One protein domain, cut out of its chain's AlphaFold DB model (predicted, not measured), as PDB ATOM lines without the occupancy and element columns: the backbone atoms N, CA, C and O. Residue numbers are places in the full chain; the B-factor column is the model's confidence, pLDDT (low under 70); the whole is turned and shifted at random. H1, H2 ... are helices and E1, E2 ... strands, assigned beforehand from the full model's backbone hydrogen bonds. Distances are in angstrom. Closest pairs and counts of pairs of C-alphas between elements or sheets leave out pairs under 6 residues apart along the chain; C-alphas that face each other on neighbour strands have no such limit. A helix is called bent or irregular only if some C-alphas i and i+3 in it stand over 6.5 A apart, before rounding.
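Overview. This is residues 81 to 207 of the 234 residues of an uncharacterized protein of Ruminococcus flavefaciens (UniProt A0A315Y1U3). One strongly twisted sheet of eight strands curls like part of a barrel, a folded sheet bent back on itself at E4, and its edge strands E1 and E2 come together near Tyr 81 and Val 110. The long hairpin E6 and E7 runs out from this body as an arm whose tip, residues 176 to 181, sticks out; short helix H1 packs on E1, and H2 on E4 and E5. The printed part has 127 residues, with two named helices and eight named strands in the order E1 H1 E2 E3 E4 E5 H2 E6 E7 E8. Across the antiparallel sheet the order is E1 E8 E7 E6 E5 E4 E3 E2. The class is mostly strand, the whole is compact with a radius of gyration of the C-alphas of 14.7 A, and the spans are 47 by 36 by 33 A.

Arrangement. E1, residues 81 to 89, is antiparallel to E8, residues 200 to 206, with N 84 and O 204 2.8 A apart. H1, residues 98 to 105, is on the sheet at a height of 9.1 A, only just over E1 and E8, with 3 C-alphas falling on each. E2 to E5, residues 110 to 112, 117 to 120, 123 to 133 and 136 to 141, form a meander, each strand the antiparallel neighbour of the one before. N 119 and O 111 are 2.8 A apart, as are N 125 and O 118, and N 140 and O 128. E4 bends by 67 degrees at residue 130; its pairing is staggered, 123 to 126 with E3 and 127 to 133 with E5. H2, residues 148 to 154, is on the sheet at a height of 9.3 A, slantwise to E5 at 56 degrees on the local plane. E6, residues 164 to 177, bends by 65 degrees at residue 167 and pairs with E5 at N 168 and O 139, 2.8 A. E6, E7, residues 180 to 192, and E8 form a second meander; N 171 and O 186 are 2.9 A apart, N 203 and O 189 2.9 A. In the folded sheet, two leaves face each other: E1, E8, E7, E6 and E5 face E3 and E2, with E4 as the hinge. The closest C-alphas of E1 and E2, Tyr 81 and Val 110, are 5.0 A apart. H1 and H2 are apart, and in both each O i to N i+4 pair is within hydrogen-bond range.

Along the chain. E1 begins at C-alpha 81 (54.286, 49.390, 136.040) and is 24.1 A long. E4 measures 26.4 A, E6 35.6 A and E7 37.3 A. E7 begins at C-alpha 180 (75.178, 46.388, 151.809). E8, 20.2 A long, ends at C-alpha 206 (56.499, 49.400, 140.793).

Size, cuts and confidence. The two C-alphas farthest apart, those of Asp 161 and Asp 179, are 48.1 A apart. The printed part has no cut and no long link. Its mean pLDDT is 84.8; residues 90 to 92, 155 to 161, 195 and 197 to 199 are under 70.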
ATOM      1  N   TYR A  81      54.302  49.476 134.588       92.62
ATOM      2  CA  TYR A  81      54.286  49.390 136.040       92.62
ATOM      3  C   TYR A  81      53.217  48.390 136.497       92.62
ATOM      4  O   TYR A  81      52.317  48.014 135.738       92.62
ATOM      5  N   HIS A  82      53.291  47.996 137.760       88.94
ATOM      6  CA  HIS A  82      52.281  47.209 138.458       88.94
ATOM      7  C   HIS A  82      51.737  47.999 139.640       88.94
ATOM      8  O   HIS A  82      52.434  48.850 140.179       88.94
ATOM      9  N   LEU A  83      50.491  47.725 140.030       87.56
ATOM     10  CA  LEU A  83      49.958  48.210 141.301       87.56
ATOM     11  C   LEU A  83      50.658  47.461 142.440       87.56
ATOM     12  O   LEU A  83      50.785  46.240 142.380       87.56
ATOM     13  N   ASN A  84      51.098  48.199 143.451       83.81
ATOM     14  CA  ASN A  84      51.855  47.696 144.586       83.81
ATOM     15  C   ASN A  84      51.314  48.290 145.886       83.81
ATOM     16  O   ASN A  84      51.825  49.282 146.411       83.81
ATOM     17  N   GLY A  85      50.243  47.677 146.381       82.62
ATOM     18  CA  GLY A  85      49.592  48.084 147.617       82.62
ATOM     19  C   GLY A  85      48.941  49.467 147.555       82.62
ATOM     20  O   GLY A  85      48.994  50.213 146.572       82.62
ATOM     21  N   TYR A  86      48.282  49.810 148.651       86.19
ATOM     22  CA  TYR A  86      47.615  51.089 148.831       86.19
ATOM     23  C   TYR A  86      47.573  51.434 150.319       86.19
ATOM     24  O   TYR A  86      47.625  50.561 151.186       86.19
ATOM     25  N   MET A  87      47.432  52.718 150.621       83.12
ATOM     26  CA  MET A  87      47.188  53.197 151.975       83.12
ATOM     27  C   MET A  87      46.125  54.281 151.929       83.12
ATOM     28  O   MET A  87      46.186  55.186 151.101       83.12
ATOM     29  N   THR A  88      45.165  54.218 152.843       79.06
ATOM     30  CA  THR A  88      44.133  55.244 153.004       79.06
ATOM     31  C   THR A  88      43.979  55.587 154.473       79.06
ATOM     32  O   THR A  88      43.919  54.689 155.312       79.06
ATOM     33  N   MET A  89      43.880  56.873 154.793       71.81
ATOM     34  CA  MET A  89      43.569  57.357 156.135       71.81
ATOM     35  C   MET A  89      42.262  58.153 156.120       71.81
ATOM     36  O   MET A  89      42.094  59.061 155.309       71.81
ATOM     37  N   GLY A  90      41.365  57.839 157.058       68.00
ATOM     38  CA  GLY A  90      40.055  58.484 157.185       68.00
ATOM     39  C   GLY A  90      38.928  57.726 156.482       68.00
ATOM     40  O   GLY A  90      39.104  56.593 156.037       68.00
ATOM     41  N   ASP A  91      37.751  58.348 156.426       69.56
ATOM     42  CA  ASP A  91      36.593  57.785 155.735       69.56
ATOM     43  C   ASP A  91      36.838  57.823 154.220       69.56
ATOM     44  O   ASP A  91      36.938  58.894 153.624       69.56
ATOM     45  N   VAL A  92      36.945  56.649 153.595       69.00
ATOM     46  CA  VAL A  92      37.223  56.531 152.159       69.00
ATOM     47  C   VAL A  92      35.910  56.552 151.372       69.00
ATOM     48  O   VAL A  92      35.038  55.710 151.618       69.00
ATOM     49  N   PRO A  93      35.736  57.464 150.400       70.06
ATOM     50  CA  PRO A  93      34.620  57.392 149.467       70.06
ATOM     51  C   PRO A  93      34.652  56.077 148.697       70.06
ATOM     52  O   PRO A  93      35.699  55.668 148.207       70.06
ATOM     53  N   GLU A  94      33.495  55.442 148.506       75.75
ATOM     54  CA  GLU A  94      33.432  54.168 147.782       75.75
ATOM     55  C   GLU A  94      34.017  54.228 146.359       75.75
ATOM     56  O   GLU A  94      34.457  53.203 145.847       75.75
ATOM     57  N   GLU A  95      34.005  55.403 145.722       74.69
ATOM     58  CA  GLU A  95      34.530  55.634 144.368       74.69
ATOM     59  C   GLU A  95      36.067  55.717 144.322       74.69
ATOM     60  O   GLU A  95      36.657  55.502 143.264       74.69
ATOM     61  N   LEU A  96      36.707  55.988 145.465       76.31
ATOM     62  CA  LEU A  96      38.161  56.082 145.634       76.31
ATOM     63  C   LEU A  96      38.743  54.938 146.468       76.31
ATOM     64  O   LEU A  96      39.926  54.965 146.796       76.31
ATOM     65  N   ASP A  97      37.925  53.941 146.809       79.31
ATOM     66  CA  ASP A  97      38.350  52.727 147.500       79.31
ATOM     67  C   ASP A  97      39.375  51.971 146.632       79.31
ATOM     68  O   ASP A  97      39.005  51.434 145.577       79.31
ATOM     69  N   PRO A  98      40.654  51.902 147.047       77.94
ATOM     70  CA  PRO A  98      41.695  51.296 146.231       77.94
ATOM     71  C   PRO A  98      41.446  49.816 145.947       77.94
ATOM     72  O   PRO A  98      41.704  49.387 144.826       77.94
ATOM     73  N   LYS A  99      40.861  49.055 146.891       81.44
ATOM     74  CA  LYS A  99      40.518  47.637 146.670       81.44
ATOM     75  C   LYS A  99      39.496  47.507 145.541       81.44
ATOM     76  O   LYS A  99      39.605  46.637 144.678       81.44
ATOM     77  N   LYS A 100      38.485  48.385 145.521       84.12
ATOM     78  CA  LYS A 100      37.469  48.391 144.456       84.12
ATOM     79  C   LYS A 100      38.052  48.835 143.123       84.12
ATOM     80  O   LYS A 100      37.694  48.251 142.099       84.12
ATOM     81  N   LEU A 101      38.906  49.859 143.117       84.06
ATOM     82  CA  LEU A 101      39.572  50.335 141.905       84.06
ATOM     83  C   LEU A 101      40.476  49.246 141.323       84.06
ATOM     84  O   LEU A 101      40.374  48.951 140.136       84.06
ATOM     85  N   GLU A 102      41.281  48.594 142.156       82.94
ATOM     86  CA  GLU A 102      42.127  47.477 141.751       82.94
ATOM     87  C   GLU A 102      41.304  46.337 141.149       82.94
ATOM     88  O   GLU A 102      41.547  45.962 140.010       82.94
ATOM     89  N   GLU A 103      40.265  45.843 141.827       85.69
ATOM     90  CA  GLU A 103      39.446  44.745 141.289       85.69
ATOM     91  C   GLU A 103      38.703  45.142 140.000       85.69
ATOM     92  O   GLU A 103      38.555  44.326 139.085       85.69
ATOM     93  N   THR A 104      38.251  46.397 139.898       88.38
ATOM     94  CA  THR A 104      37.558  46.918 138.705       88.38
ATOM     95  C   THR A 104      38.492  47.016 137.499       88.38
ATOM     96  O   THR A 104      38.056  46.773 136.374       88.38
ATOM     97  N   TYR A 105      39.762  47.352 137.732       87.00
ATOM     98  CA  TYR A 105      40.755  47.658 136.700       87.00
ATOM     99  C   TYR A 105      41.954  46.698 136.711       87.00
ATOM    100  O   TYR A 105      43.007  47.020 136.176       87.00
ATOM    101  N   LYS A 106      41.817  45.499 137.284       85.44
ATOM    102  CA  LYS A 106      42.923  44.536 137.463       85.44
ATOM    103  C   LYS A 106      43.600  44.065 136.178       85.44
ATOM    104  O   LYS A 106      44.735  43.593 136.218       85.44
ATOM    105  N   ASP A 107      42.875  44.151 135.064       86.06
ATOM    106  CA  ASP A 107      43.350  43.798 133.727       86.06
ATOM    107  C   ASP A 107      43.844  45.029 132.939       86.06
ATOM    108  O   ASP A 107      44.392  44.875 131.843       86.06
ATOM    109  N   ASP A 108      43.658  46.241 133.473       88.50
ATOM    110  CA  ASP A 108      44.118  47.469 132.834       88.50
ATOM    111  C   ASP A 108      45.615  47.671 133.114       88.50
ATOM    112  O   ASP A 108      46.059  47.587 134.263       88.50
ATOM    113  N   PRO A 109      46.426  47.947 132.081       88.94
ATOM    114  CA  PRO A 109      47.854  48.151 132.263       88.94
ATOM    115  C   PRO A 109      48.127  49.470 132.987       88.94
ATOM    116  O   PRO A 109      47.579  50.511 132.617       88.94
ATOM    117  N   VAL A 110      49.050  49.441 133.950       93.75
ATOM    118  CA  VAL A 110      49.642  50.656 134.513       93.75
ATOM    119  C   VAL A 110      50.905  50.983 133.725       93.75
ATOM    120  O   VAL A 110      51.745  50.116 133.482       93.75
ATOM    121  N   SER A 111      51.031  52.216 133.244       95.38
ATOM    122  CA  SER A 111      52.219  52.636 132.493       95.38
ATOM    123  C   SER A 111      52.415  54.142 132.519       95.38
ATOM    124  O   SER A 111      51.462  54.893 132.707       95.38
ATOM    125  N   ILE A 112      53.644  54.580 132.277       96.31
ATOM    126  CA  ILE A 112      53.966  55.975 131.994       96.31
ATOM    127  C   ILE A 112      54.578  56.024 130.595       96.31
ATOM    128  O   ILE A 112      55.478  55.257 130.254       96.31
ATOM    129  N   SER A 113      54.054  56.897 129.747       95.31
ATOM    130  CA  SER A 113      54.571  57.123 128.394       95.31
ATOM    131  C   SER A 113      55.770  58.077 128.391       95.31
ATOM    132  O   SER A 113      55.947  58.875 129.307       95.31
ATOM    133  N   GLU A 114      56.573  58.050 127.321       93.38
ATOM    134  CA  GLU A 114      57.739  58.940 127.155       93.38
ATOM    135  C   GLU A 114      57.389  60.434 127.218       93.38
ATOM    136  O   GLU A 114      58.234  61.256 127.571       93.38
ATOM    137  N   ASP A 115      56.156  60.808 126.867       92.12
ATOM    138  CA  ASP A 115      55.693  62.186 126.968       92.12
ATOM    139  C   ASP A 115      55.084  62.520 128.339       92.12
ATOM    140  O   ASP A 115      54.611  63.641 128.522       92.12
ATOM    141  N   GLY A 116      55.109  61.606 129.312       94.38
ATOM    142  CA  GLY A 116      54.658  61.842 130.685       94.38
ATOM    143  C   GLY A 116      53.148  61.699 130.881       94.38
ATOM    144  O   GLY A 116      52.564  62.444 131.663       94.38
ATOM    145  N   VAL A 117      52.480  60.803 130.152       96.69
ATOM    146  CA  VAL A 117      51.096  60.397 130.462       96.69
ATOM    147  C   VAL A 117      51.127  59.150 131.338       96.69
ATOM    148  O   VAL A 117      51.640  58.123 130.900       96.69
ATOM    149  N   LEU A 118      50.566  59.251 132.543       96.38
ATOM    150  CA  LEU A 118      50.283  58.143 133.448       96.38
ATOM    151  C   LEU A 118      48.956  57.487 133.050       96.38
ATOM    152  O   LEU A 118      47.903  58.123 133.075       96.38
ATOM    153  N   HIS A 119      49.012  56.206 132.723       95.19
ATOM    154  CA  HIS A 119      47.862  55.346 132.487       95.19
ATOM    155  C   HIS A 119      47.613  54.526 133.753       95.19
ATOM    156  O   HIS A 119      48.445  53.698 134.116       95.19
ATOM    157  N   ILE A 120      46.501  54.777 134.446       92.56
ATOM    158  CA  ILE A 120      46.114  54.054 135.667       92.56
ATOM    159  C   ILE A 120      44.588  54.065 135.815       92.56
ATOM    160  O   ILE A 120      43.931  55.048 135.465       92.56
ATOM    161  N   TYR A 121      44.007  52.969 136.311       89.75
ATOM    162  CA  TYR A 121      42.556  52.827 136.526       89.75
ATOM    163  C   TYR A 121      41.702  53.178 135.294       89.75
ATOM    164  O   TYR A 121      40.710  53.910 135.380       89.75
ATOM    165  N   GLY A 122      42.136  52.698 134.124       88.62
ATOM    166  CA  GLY A 122      41.444  52.896 132.848       88.62
ATOM    167  C   GLY A 122      41.410  54.345 132.351       88.62
ATOM    168  O   GLY A 122      40.600  54.673 131.477       88.62
ATOM    169  N   LYS A 123      42.241  55.229 132.915       92.19
ATOM    170  CA  LYS A 123      42.288  56.660 132.602       92.19
ATOM    171  C   LYS A 123      43.714  57.133 132.334       92.19
ATOM    172  O   LYS A 123      44.683  56.569 132.837       92.19
ATOM    173  N   ASP A 124      43.787  58.217 131.570       95.19
ATOM    174  CA  ASP A 124      45.029  58.869 131.168       95.19
ATOM    175  C   ASP A 124      45.169  60.196 131.913       95.19
ATOM    176  O   ASP A 124      44.276  61.049 131.852       95.19
ATOM    177  N   TYR A 125      46.306  60.385 132.573       94.94
ATOM    178  CA  TYR A 125      46.615  61.569 133.358       94.94
ATOM    179  C   TYR A 125      47.936  62.181 132.902       94.94
ATOM    180  O   TYR A 125      48.970  61.517 132.883       94.94
ATOM    181  N   LYS A 126      47.920  63.461 132.525       96.31
ATOM    182  CA  LYS A 126      49.138  64.159 132.111       96.31
ATOM    183  C   LYS A 126      49.917  64.607 133.343       96.31
ATOM    184  O   LYS A 126      49.361  65.317 134.176       96.31
ATOM    185  N   LEU A 127      51.179  64.204 133.436       95.88
ATOM    186  CA  LEU A 127      52.084  64.613 134.503       95.88
ATOM    187  C   LEU A 127      52.724  65.968 134.177       95.88
ATOM    188  O   LEU A 127      53.182  66.200 133.055       95.88
ATOM    189  N   ALA A 128      52.809  66.835 135.182       93.19
ATOM    190  CA  ALA A 128      53.551  68.087 135.151       93.19
ATOM    191  C   ALA A 128      54.598  68.089 136.273       93.19
ATOM    192  O   ALA A 128      54.297  67.773 137.418       93.19
ATOM    193  N   ALA A 129      55.849  68.415 135.952       91.50
ATOM    194  CA  ALA A 129      56.920  68.448 136.946       91.50
ATOM    195  C   ALA A 129      56.777  69.668 137.871       91.50
ATOM    196  O   ALA A 129      56.787  70.802 137.389       91.50
ATOM    197  N   GLU A 130      56.702  69.435 139.183       90.75
ATOM    198  CA  GLU A 130      56.585  70.490 140.203       90.75
ATOM    199  C   GLU A 130      57.936  70.806 140.862       90.75
ATOM    200  O   GLU A 130      58.224  71.957 141.202       90.75
ATOM    201  N   GLY A 131      58.799  69.796 141.011       87.12
ATOM    202  CA  GLY A 131      60.138  69.926 141.585       87.12
ATOM    203  C   GLY A 131      60.434  68.845 142.621       87.12
ATOM    204  O   GLY A 131      59.874  67.756 142.555       87.12
ATOM    205  N   MET A 132      61.322  69.155 143.566       89.19
ATOM    206  CA  MET A 132      61.700  68.238 144.648       89.19
ATOM    207  C   MET A 132      61.093  68.654 145.990       89.19
ATOM    208  O   MET A 132      61.038  69.852 146.285       89.19
ATOM    209  N   ASP A 133      60.665  67.692 146.799       87.12
ATOM    210  CA  ASP A 133      60.393  67.846 148.228       87.12
ATOM    211  C   ASP A 133      61.331  66.933 149.014       87.12
ATOM    212  O   ASP A 133      61.206  65.720 148.933       87.12
ATOM    213  N   ASP A 134      62.311  67.509 149.709       85.69
ATOM    214  CA  ASP A 134      63.440  66.766 150.277       85.69
ATOM    215  C   ASP A 134      64.077  65.788 149.261       85.69
ATOM    216  O   ASP A 134      64.766  66.224 148.335       85.69
ATOM    217  N   GLU A 135      63.850  64.485 149.429       82.25
ATOM    218  CA  GLU A 135      64.365  63.387 148.593       82.25
ATOM    219  C   GLU A 135      63.411  62.966 147.465       82.25
ATOM    220  O   GLU A 135      63.761  62.135 146.624       82.25
ATOM    221  N   ASP A 136      62.223  63.563 147.417       89.12
ATOM    222  CA  ASP A 136      61.134  63.124 146.564       89.12
ATOM    223  C   ASP A 136      61.021  64.014 145.330       89.12
ATOM    224  O   ASP A 136      60.872  65.234 145.422       89.12
ATOM    225  N   THR A 137      61.031  63.415 144.141       92.50
ATOM    226  CA  THR A 137      60.631  64.124 142.921       92.50
ATOM    227  C   THR A 137      59.111  64.078 142.798       92.50
ATOM    228  O   THR A 137      58.518  63.000 142.787       92.50
ATOM    229  N   VAL A 138      58.475  65.243 142.679       92.88
ATOM    230  CA  VAL A 138      57.014  65.371 142.649       92.88
ATOM    231  C   VAL A 138      56.536  65.828 141.275       92.88
ATOM    232  O   VAL A 138      56.978  66.850 140.733       92.88
ATOM    233  N   PHE A 139      55.576  65.081 140.734       94.69
ATOM    234  CA  PHE A 139      54.842  65.407 139.520       94.69
ATOM    235  C   PHE A 139      53.362  65.576 139.853       94.69
ATOM    236  O   PHE A 139      52.749  64.671 140.409       94.69
ATOM    237  N   SER A 140      52.764  66.709 139.505       93.25
ATOM    238  CA  SER A 140      51.321  66.910 139.622       93.25
ATOM    239  C   SER A 140      50.581  66.344 138.414       93.25
ATOM    240  O   SER A 140      51.169  66.061 137.367       93.25
ATOM    241  N   ILE A 141      49.269  66.183 138.554       93.31
ATOM    242  CA  ILE A 141      48.380  65.807 137.460       93.31
ATOM    243  C   ILE A 141      47.738  67.075 136.888       93.31
ATOM    244  O   ILE A 141      47.146  67.877 137.611       93.31
ATOM    245  N   GLU A 142      47.837  67.286 135.574       90.38
ATOM    246  CA  GLU A 142      47.293  68.493 134.949       90.38
ATOM    247  C   GLU A 142      45.789  68.645 135.230       90.38
ATOM    248  O   GLU A 142      44.971  67.783 134.903       90.38
ATOM    249  N   GLY A 143      45.419  69.791 135.804       84.50
ATOM    250  CA  GLY A 143      44.034  70.112 136.148       84.50
ATOM    251  C   GLY A 143      43.584  69.645 137.533       84.50
ATOM    252  O   GLY A 143      42.432  69.905 137.869       84.50
ATOM    253  N   SER A 144      44.461  69.029 138.337       86.44
ATOM    254  CA  SER A 144      44.134  68.550 139.688       86.44
ATOM    255  C   SER A 144      44.221  69.596 140.797       86.44
ATOM    256  O   SER A 144      44.154  69.230 141.965       86.44
ATOM    257  N   GLY A 145      44.496  70.861 140.461       84.06
ATOM    258  CA  GLY A 145      44.627  71.934 141.451       84.06
ATOM    259  C   GLY A 145      45.753  71.737 142.475       84.06
ATOM    260  O   GLY A 145      45.776  72.466 143.463       84.06
ATOM    261  N   PHE A 146      46.670  70.785 142.244       86.94
ATOM    262  CA  PHE A 146      47.771  70.459 143.153       86.94
ATOM    263  C   PHE A 146      48.608  71.702 143.473       86.94
ATOM    264  O   PHE A 146      48.986  72.458 142.576       86.94
ATOM    265  N   ASP A 147      48.911  71.891 144.756       85.88
ATOM    266  CA  ASP A 147      49.730  72.991 145.251       85.88
ATOM    267  C   ASP A 147      50.934  72.443 146.020       85.88
ATOM    268  O   ASP A 147      50.800  71.920 147.129       85.88
ATOM    269  N   MET A 148      52.121  72.587 145.426       86.88
ATOM    270  CA  MET A 148      53.366  72.068 145.995       86.88
ATOM    271  C   MET A 148      53.658  72.668 147.377       86.88
ATOM    272  O   MET A 148      54.127  71.967 148.265       86.88
ATOM    273  N   GLU A 149      53.366  73.952 147.604       87.06
ATOM    274  CA  GLU A 149      53.623  74.592 148.901       87.06
ATOM    275  C   GLU A 149      52.731  74.018 150.014       87.06
ATOM    276  O   GLU A 149      53.210  73.750 151.119       87.06
ATOM    277  N   SER A 150      51.450  73.780 149.736       83.56
ATOM    278  CA  SER A 150      50.520  73.148 150.678       83.56
ATOM    279  C   SER A 150      50.882  71.691 150.949       83.56
ATOM    280  O   SER A 150      50.846  71.272 152.111       83.56
ATOM    281  N   TYR A 151      51.292  70.951 149.913       84.75
ATOM    282  CA  TYR A 151      51.784  69.580 150.042       84.75
ATOM    283  C   TYR A 151      52.965  69.509 151.018       84.75
ATOM    284  O   TYR A 151      52.863  68.821 152.031       84.75
ATOM    285  N   ARG A 152      54.017  70.315 150.817       86.19
ATOM    286  CA  ARG A 152      55.191  70.338 151.715       86.19
ATOM    287  C   ARG A 152      54.842  70.647 153.172       86.19
ATOM    288  O   ARG A 152      55.467  70.148 154.100       86.19
ATOM    289  N   ASN A 153      53.853  71.514 153.389       82.88
ATOM    290  CA  ASN A 153      53.495  71.983 154.729       82.88
ATOM    291  C   ASN A 153      52.542  71.049 155.488       82.88
ATOM    292  O   ASN A 153      52.430  71.171 156.710       82.88
ATOM    293  N   SER A 154      51.807  70.178 154.794       75.12
ATOM    294  CA  SER A 154      50.730  69.384 155.403       75.12
ATOM    295  C   SER A 154      50.737  67.901 155.039       75.12
ATOM    296  O   SER A 154      49.991  67.142 155.652       75.12
ATOM    297  N   SER A 155      51.545  67.494 154.058       68.62
ATOM    298  CA  SER A 155      51.503  66.186 153.390       68.62
ATOM    299  C   SER A 155      50.131  65.839 152.797       68.62
ATOM    300  O   SER A 155      49.887  64.692 152.439       68.62
ATOM    301  N   LYS A 156      49.219  66.813 152.686       69.69
ATOM    302  CA  LYS A 156      47.871  66.636 152.142       69.69
ATOM    303  C   LYS A 156      47.729  67.347 150.805       69.69
ATOM    304  O   LYS A 156      48.421  68.318 150.507       69.69
ATOM    305  N   VAL A 157      46.794  66.845 150.010       69.19
ATOM    306  CA  VAL A 157      46.499  67.298 148.651       69.19
ATOM    307  C   VAL A 157      45.001  67.507 148.532       69.19
ATOM    308  O   VAL A 157      44.231  66.553 148.627       69.19
ATOM    309  N   SER A 158      44.585  68.758 148.340       65.44
ATOM    310  CA  SER A 158      43.175  69.115 148.211       65.44
ATOM    311  C   SER A 158      42.902  69.844 146.904       65.44
ATOM    312  O   SER A 158      43.648  70.731 146.489       65.44
ATOM    313  N   ASP A 159      41.781  69.500 146.278       66.38
ATOM    314  CA  ASP A 159      41.169  70.315 145.238       66.38
ATOM    315  C   ASP A 159      39.661  70.374 145.479       66.38
ATOM    316  O   ASP A 159      39.014  69.402 145.861       66.38
ATOM    317  N   LYS A 160      39.072  71.540 145.241       66.06
ATOM    318  CA  LYS A 160      37.631  71.766 145.342       66.06
ATOM    319  C   LYS A 160      36.861  71.118 144.204       66.06
ATOM    320  O   LYS A 160      35.661  70.893 144.365       66.06
ATOM    321  N   ASP A 161      37.512  70.840 143.076       69.69
ATOM    322  CA  ASP A 161      36.829  70.353 141.886       69.69
ATOM    323  C   ASP A 161      37.316  69.022 141.314       69.69
ATOM    324  O   ASP A 161      36.601  68.475 140.465       69.69
ATOM    325  N   TYR A 162      38.421  68.476 141.816       74.19
ATOM    326  CA  TYR A 162      39.068  67.278 141.290       74.19
ATOM    327  C   TYR A 162      38.935  66.071 142.229       74.19
ATOM    328  O   TYR A 162      38.930  66.215 143.446       74.19
ATOM    329  N   GLU A 163      38.807  64.880 141.647       83.88
ATOM    330  CA  GLU A 163      38.681  63.608 142.362       83.88
ATOM    331  C   GLU A 163      39.510  62.540 141.643       83.88
ATOM    332  O   GLU A 163      39.370  62.360 140.427       83.88
ATOM    333  N   GLY A 164      40.369  61.833 142.382       85.06
ATOM    334  CA  GLY A 164      41.254  60.789 141.857       85.06
ATOM    335  C   GLY A 164      42.749  61.124 141.972       85.06
ATOM    336  O   GLY A 164      43.126  61.921 142.832       85.06
ATOM    337  N   PRO A 165      43.611  60.519 141.128       87.69
ATOM    338  CA  PRO A 165      45.059  60.743 141.130       87.69
ATOM    339  C   PRO A 165      45.425  62.215 140.966       87.69
ATOM    340  O   PRO A 165      45.076  62.806 139.947       87.69
ATOM    341  N   CYS A 166      46.126  62.810 141.927       89.31
ATOM    342  CA  CYS A 166      46.491  64.231 141.907       89.31
ATOM    343  C   CYS A 166      47.997  64.484 141.783       89.31
ATOM    344  O   CYS A 166      48.390  65.538 141.288       89.31
ATOM    345  N   ALA A 167      48.834  63.541 142.216       91.94
ATOM    346  CA  ALA A 167      50.281  63.631 142.076       91.94
ATOM    347  C   ALA A 167      50.921  62.240 142.007       91.94
ATOM    348  O   ALA A 167      50.387  61.280 142.558       91.94
ATOM    349  N   LEU A 168      52.075  62.157 141.356       93.75
ATOM    350  CA  LEU A 168      53.022  61.054 141.430       93.75
ATOM    351  C   LEU A 168      54.247  61.540 142.211       93.75
ATOM    352  O   LEU A 168      54.887  62.518 141.824       93.75
ATOM    353  N   VAL A 169      54.569  60.842 143.292       93.50
ATOM    354  CA  VAL A 169      55.744  61.085 144.130       93.50
ATOM    355  C   VAL A 169      56.739  59.956 143.893       93.50
ATOM    356  O   VAL A 169      56.390  58.783 144.026       93.50
ATOM    357  N   VAL A 170      57.963  60.313 143.515       92.81
ATOM    358  CA  VAL A 170      59.062  59.380 143.253       92.81
ATOM    359  C   VAL A 170      60.116  59.570 144.332       92.81
ATOM    360  O   VAL A 170      60.816  60.580 144.338       92.81
ATOM    361  N   GLN A 171      60.219  58.596 145.230       89.62
ATOM    362  CA  GLN A 171      61.120  58.622 146.376       89.62
ATOM    363  C   GLN A 171      62.258  57.625 146.170       89.62
ATOM    364  O   GLN A 171      62.018  56.439 145.941       89.62
ATOM    365  N   VAL A 172      63.505  58.078 146.297       85.62
ATOM    366  CA  VAL A 172      64.676  57.191 146.299       85.62
ATOM    367  C   VAL A 172      65.057  56.904 147.745       85.62
ATOM    368  O   VAL A 172      65.614  57.750 148.430       85.62
ATOM    369  N   SER A 173      64.745  55.700 148.212       82.69
ATOM    370  CA  SER A 173      65.070  55.231 149.559       82.69
ATOM    371  C   SER A 173      66.229  54.242 149.540       82.69
ATOM    372  O   SER A 173      66.633  53.728 148.499       82.69
ATOM    373  N   HIS A 174      66.779  53.960 150.715       80.88
ATOM    374  CA  HIS A 174      67.904  53.047 150.888       80.88
ATOM    375  C   HIS A 174      67.545  51.962 151.903       80.88
ATOM    376  O   HIS A 174      67.026  52.252 152.983       80.88
ATOM    377  N   MET A 175      67.821  50.702 151.569       79.62
ATOM    378  CA  MET A 175      67.668  49.574 152.484       79.62
ATOM    379  C   MET A 175      68.991  48.832 152.658       79.62
ATOM    380  O   MET A 175      69.745  48.625 151.711       79.62
ATOM    381  N   THR A 176      69.270  48.375 153.878       85.88
ATOM    382  CA  THR A 176      70.458  47.558 154.144       85.88
ATOM    383  C   THR A 176      70.138  46.075 153.962       85.88
ATOM    384  O   THR A 176      69.364  45.501 154.727       85.88
ATOM    385  N   VAL A 177      70.773  45.429 152.982       81.88
ATOM    386  CA  VAL A 177      70.665  43.989 152.713       81.88
ATOM    387  C   VAL A 177      72.043  43.356 152.862       81.88
ATOM    388  O   VAL A 177      72.957  43.669 152.108       81.88
ATOM    389  N   ASN A 178      72.206  42.437 153.820       88.50
ATOM    390  CA  ASN A 178      73.491  41.780 154.107       88.50
ATOM    391  C   ASN A 178      74.653  42.777 154.322       88.50
ATOM    392  O   ASN A 178      75.718  42.616 153.731       88.50
ATOM    393  N   ASP A 179      74.428  43.818 155.131       88.69
ATOM    394  CA  ASP A 179      75.376  44.921 155.383       88.69
ATOM    395  C   ASP A 179      75.754  45.755 154.138       88.69
ATOM    396  O   ASP A 179      76.669  46.578 154.193       88.69
ATOM    397  N   VAL A 180      75.045  45.573 153.020       86.31
ATOM    398  CA  VAL A 180      75.178  46.388 151.809       86.31
ATOM    399  C   VAL A 180      74.019  47.370 151.749       86.31
ATOM    400  O   VAL A 180      72.861  46.976 151.859       86.31
ATOM    401  N   ASP A 181      74.342  48.646 151.573       84.00
ATOM    402  CA  ASP A 181      73.359  49.685 151.295       84.00
ATOM    403  C   ASP A 181      72.877  49.566 149.844       84.00
ATOM    404  O   ASP A 181      73.682  49.619 148.909       84.00
ATOM    405  N   VAL A 182      71.579  49.334 149.661       82.69
ATOM    406  CA  VAL A 182      70.946  49.121 148.360       82.69
ATOM    407  C   VAL A 182      69.863  50.185 148.174       82.69
ATOM    408  O   VAL A 182      68.904  50.198 148.951       82.69
ATOM    409  N   PRO A 183      69.986  51.070 147.168       82.88
ATOM    410  CA  PRO A 183      68.927  52.014 146.855       82.88
ATOM    411  C   PRO A 183      67.744  51.284 146.217       82.88
ATOM    412  O   PRO A 183      67.920  50.326 145.460       82.88
ATOM    413  N   TYR A 184      66.544  51.764 146.496       81.88
ATOM    414  CA  TYR A 184      65.318  51.338 145.845       81.88
ATOM    415  C   TYR A 184      64.395  52.542 145.652       81.88
ATOM    416  O   TYR A 184      64.367  53.460 146.472       81.88
ATOM    417  N   THR A 185      63.644  52.538 144.557       85.94
ATOM    418  CA  THR A 185      62.718  53.623 144.227       85.94
ATOM    419  C   THR A 185      61.300  53.218 144.606       85.94
ATOM    420  O   THR A 185      60.846  52.135 144.239       85.94
ATOM    421  N   GLN A 186      60.604  54.085 145.334       88.00
ATOM    422  CA  GLN A 186      59.171  53.982 145.586       88.00
ATOM    423  C   GLN A 186      58.430  54.981 144.704       88.00
ATOM    424  O   GLN A 186      58.816  56.147 144.609       88.00
ATOM    425  N   TYR A 187      57.343  54.525 144.089       91.94
ATOM    426  CA  TYR A 187      56.465  55.355 143.277       91.94
ATOM    427  C   TYR A 187      55.084  55.366 143.932       91.94
ATOM    428  O   TYR A 187      54.435  54.328 144.023       91.94
ATOM    429  N   ASN A 188      54.635  56.533 144.390       92.12
ATOM    430  CA  ASN A 188      53.357  56.692 145.078       92.12
ATOM    431  C   ASN A 188      52.451  57.642 144.296       92.12
ATOM    432  O   ASN A 188      52.777  58.812 144.098       92.12
ATOM    433  N   VAL A 189      51.291  57.150 143.871       91.94
ATOM    434  CA  VAL A 189      50.238  57.964 143.263       91.94
ATOM    435  C   VAL A 189      49.311  58.449 144.369       91.94
ATOM    436  O   VAL A 189      48.560  57.659 144.940       91.94
ATOM    437  N   LEU A 190      49.354  59.745 144.674       89.94
ATOM    438  CA  LEU A 190      48.464  60.363 145.650       89.94
ATOM    439  C   LEU A 190      47.062  60.513 145.064       89.94
ATOM    440  O   LEU A 190      46.892  60.958 143.926       89.94
ATOM    441  N   LEU A 191      46.060  60.177 145.865       87.56
ATOM    442  CA  LEU A 191      44.649  60.331 145.552       87.56
ATOM    443  C   LEU A 191      44.077  61.502 146.353       87.56
ATOM    444  O   LEU A 191      44.409  61.695 147.522       87.56
ATOM    445  N   THR A 192      43.175  62.257 145.737       83.19
ATOM    446  CA  THR A 192      42.412  63.310 146.413       83.19
ATOM    447  C   THR A 192      40.915  63.080 146.261       83.19
ATOM    448  O   THR A 192      40.444  62.586 145.229       83.19
ATOM    449  N   GLN A 193      40.170  63.463 147.292       78.31
ATOM    450  CA  GLN A 193      38.718  63.524 147.272       78.31
ATOM    451  C   GLN A 193      38.272  64.955 146.987       78.31
ATOM    452  O   GLN A 193      38.773  65.919 147.569       78.31
ATOM    453  N   LYS A 194      37.250  65.090 146.140       79.06
ATOM    454  CA  LYS A 194      36.699  66.394 145.789       79.06
ATOM    455  C   LYS A 194      36.242  67.172 147.024       79.06
ATOM    456  O   LYS A 194      35.289  66.790 147.703       79.06
ATOM    457  N   GLY A 195      36.861  68.329 147.230       69.62
ATOM    458  CA  GLY A 195      36.516  69.291 148.270       69.62
ATOM    459  C   GLY A 195      36.894  68.867 149.686       69.62
ATOM    460  O   GLY A 195      36.425  69.521 150.618       69.62
ATOM    461  N   ASP A 196      37.705  67.821 149.847       71.38
ATOM    462  CA  ASP A 196      38.168  67.348 151.148       71.38
ATOM    463  C   ASP A 196      39.656  67.672 151.344       71.38
ATOM    464  O   ASP A 196      40.500  67.352 150.509       71.38
ATOM    465  N   GLU A 197      39.967  68.352 152.444       67.50
ATOM    466  CA  GLU A 197      41.337  68.687 152.847       67.50
ATOM    467  C   GLU A 197      41.888  67.689 153.872       67.50
ATOM    468  O   GLU A 197      43.063  67.766 154.223       67.50
ATOM    469  N   ASP A 198      41.060  66.774 154.379       66.62
ATOM    470  CA  ASP A 198      41.409  65.841 155.441       66.62
ATOM    471  C   ASP A 198      41.717  64.424 154.958       66.62
ATOM    472  O   ASP A 198      42.385  63.689 155.691       66.62
ATOM    473  N   TYR A 199      41.321  64.077 153.733       68.69
ATOM    474  CA  TYR A 199      41.639  62.797 153.108       68.69
ATOM    475  C   TYR A 199      43.120  62.697 152.710       68.69
ATOM    476  O   TYR A 199      43.682  63.597 152.083       68.69
ATOM    477  N   PHE A 200      43.735  61.558 153.033       73.00
ATOM    478  CA  PHE A 200      45.042  61.168 152.512       73.00
ATOM    479  C   PHE A 200      44.995  59.708 152.068       73.00
ATOM    480  O   PHE A 200      44.778  58.806 152.881       73.00
ATOM    481  N   GLY A 201      45.206  59.478 150.774       82.88
ATOM    482  CA  GLY A 201      45.322  58.145 150.209       82.88
ATOM    483  C   GLY A 201      46.397  58.096 149.138       82.88
ATOM    484  O   GLY A 201      46.604  59.073 148.417       82.88
ATOM    485  N   TYR A 202      47.074  56.961 149.027       86.88
ATOM    486  CA  TYR A 202      47.982  56.693 147.925       86.88
ATOM    487  C   TYR A 202      47.890  55.247 147.458       86.88
ATOM    488  O   TYR A 202      47.468  54.348 148.190       86.88
ATOM    489  N   VAL A 203      48.325  55.045 146.223       89.19
ATOM    490  CA  VAL A 203      48.495  53.744 145.584       89.19
ATOM    491  C   VAL A 203      49.955  53.632 145.179       89.19
ATOM    492  O   VAL A 203      50.470  54.525 144.503       89.19
ATOM    493  N   GLY A 204      50.629  52.572 145.616       89.75
ATOM    494  CA  GLY A 204      51.998  52.305 145.196       89.75
ATOM    495  C   GLY A 204      52.011  51.721 143.786       89.75
ATOM    496  O   GLY A 204      51.101  50.981 143.409       89.75
ATOM    497  N   ILE A 205      53.031  52.047 142.996       90.88
ATOM    498  CA  ILE A 205      53.327  51.353 141.740       90.88
ATOM    499  C   ILE A 205      54.794  50.915 141.703       90.88
ATOM    500  O   ILE A 205      55.643  51.522 142.354       90.88
ATOM    501  N   ASP A 206      55.115  49.860 140.958       88.88
ATOM    502  CA  ASP A 206      56.499  49.400 140.793       88.88
ATOM    503  C   ASP A 206      56.809  48.865 139.388       88.88
ATOM    504  O   ASP A 206      55.913  48.528 138.618       88.88
ATOM    505  N   GLU A 207      58.101  48.815 139.054       82.62
ATOM    506  CA  GLU A 207      58.638  48.324 137.772       82.62
ATOM    507  C   GLU A 207      58.956  46.813 137.791       82.62
ATOM    508  O   GLU A 207      59.529  46.277 136.837       82.62
TER     509      GLU A 207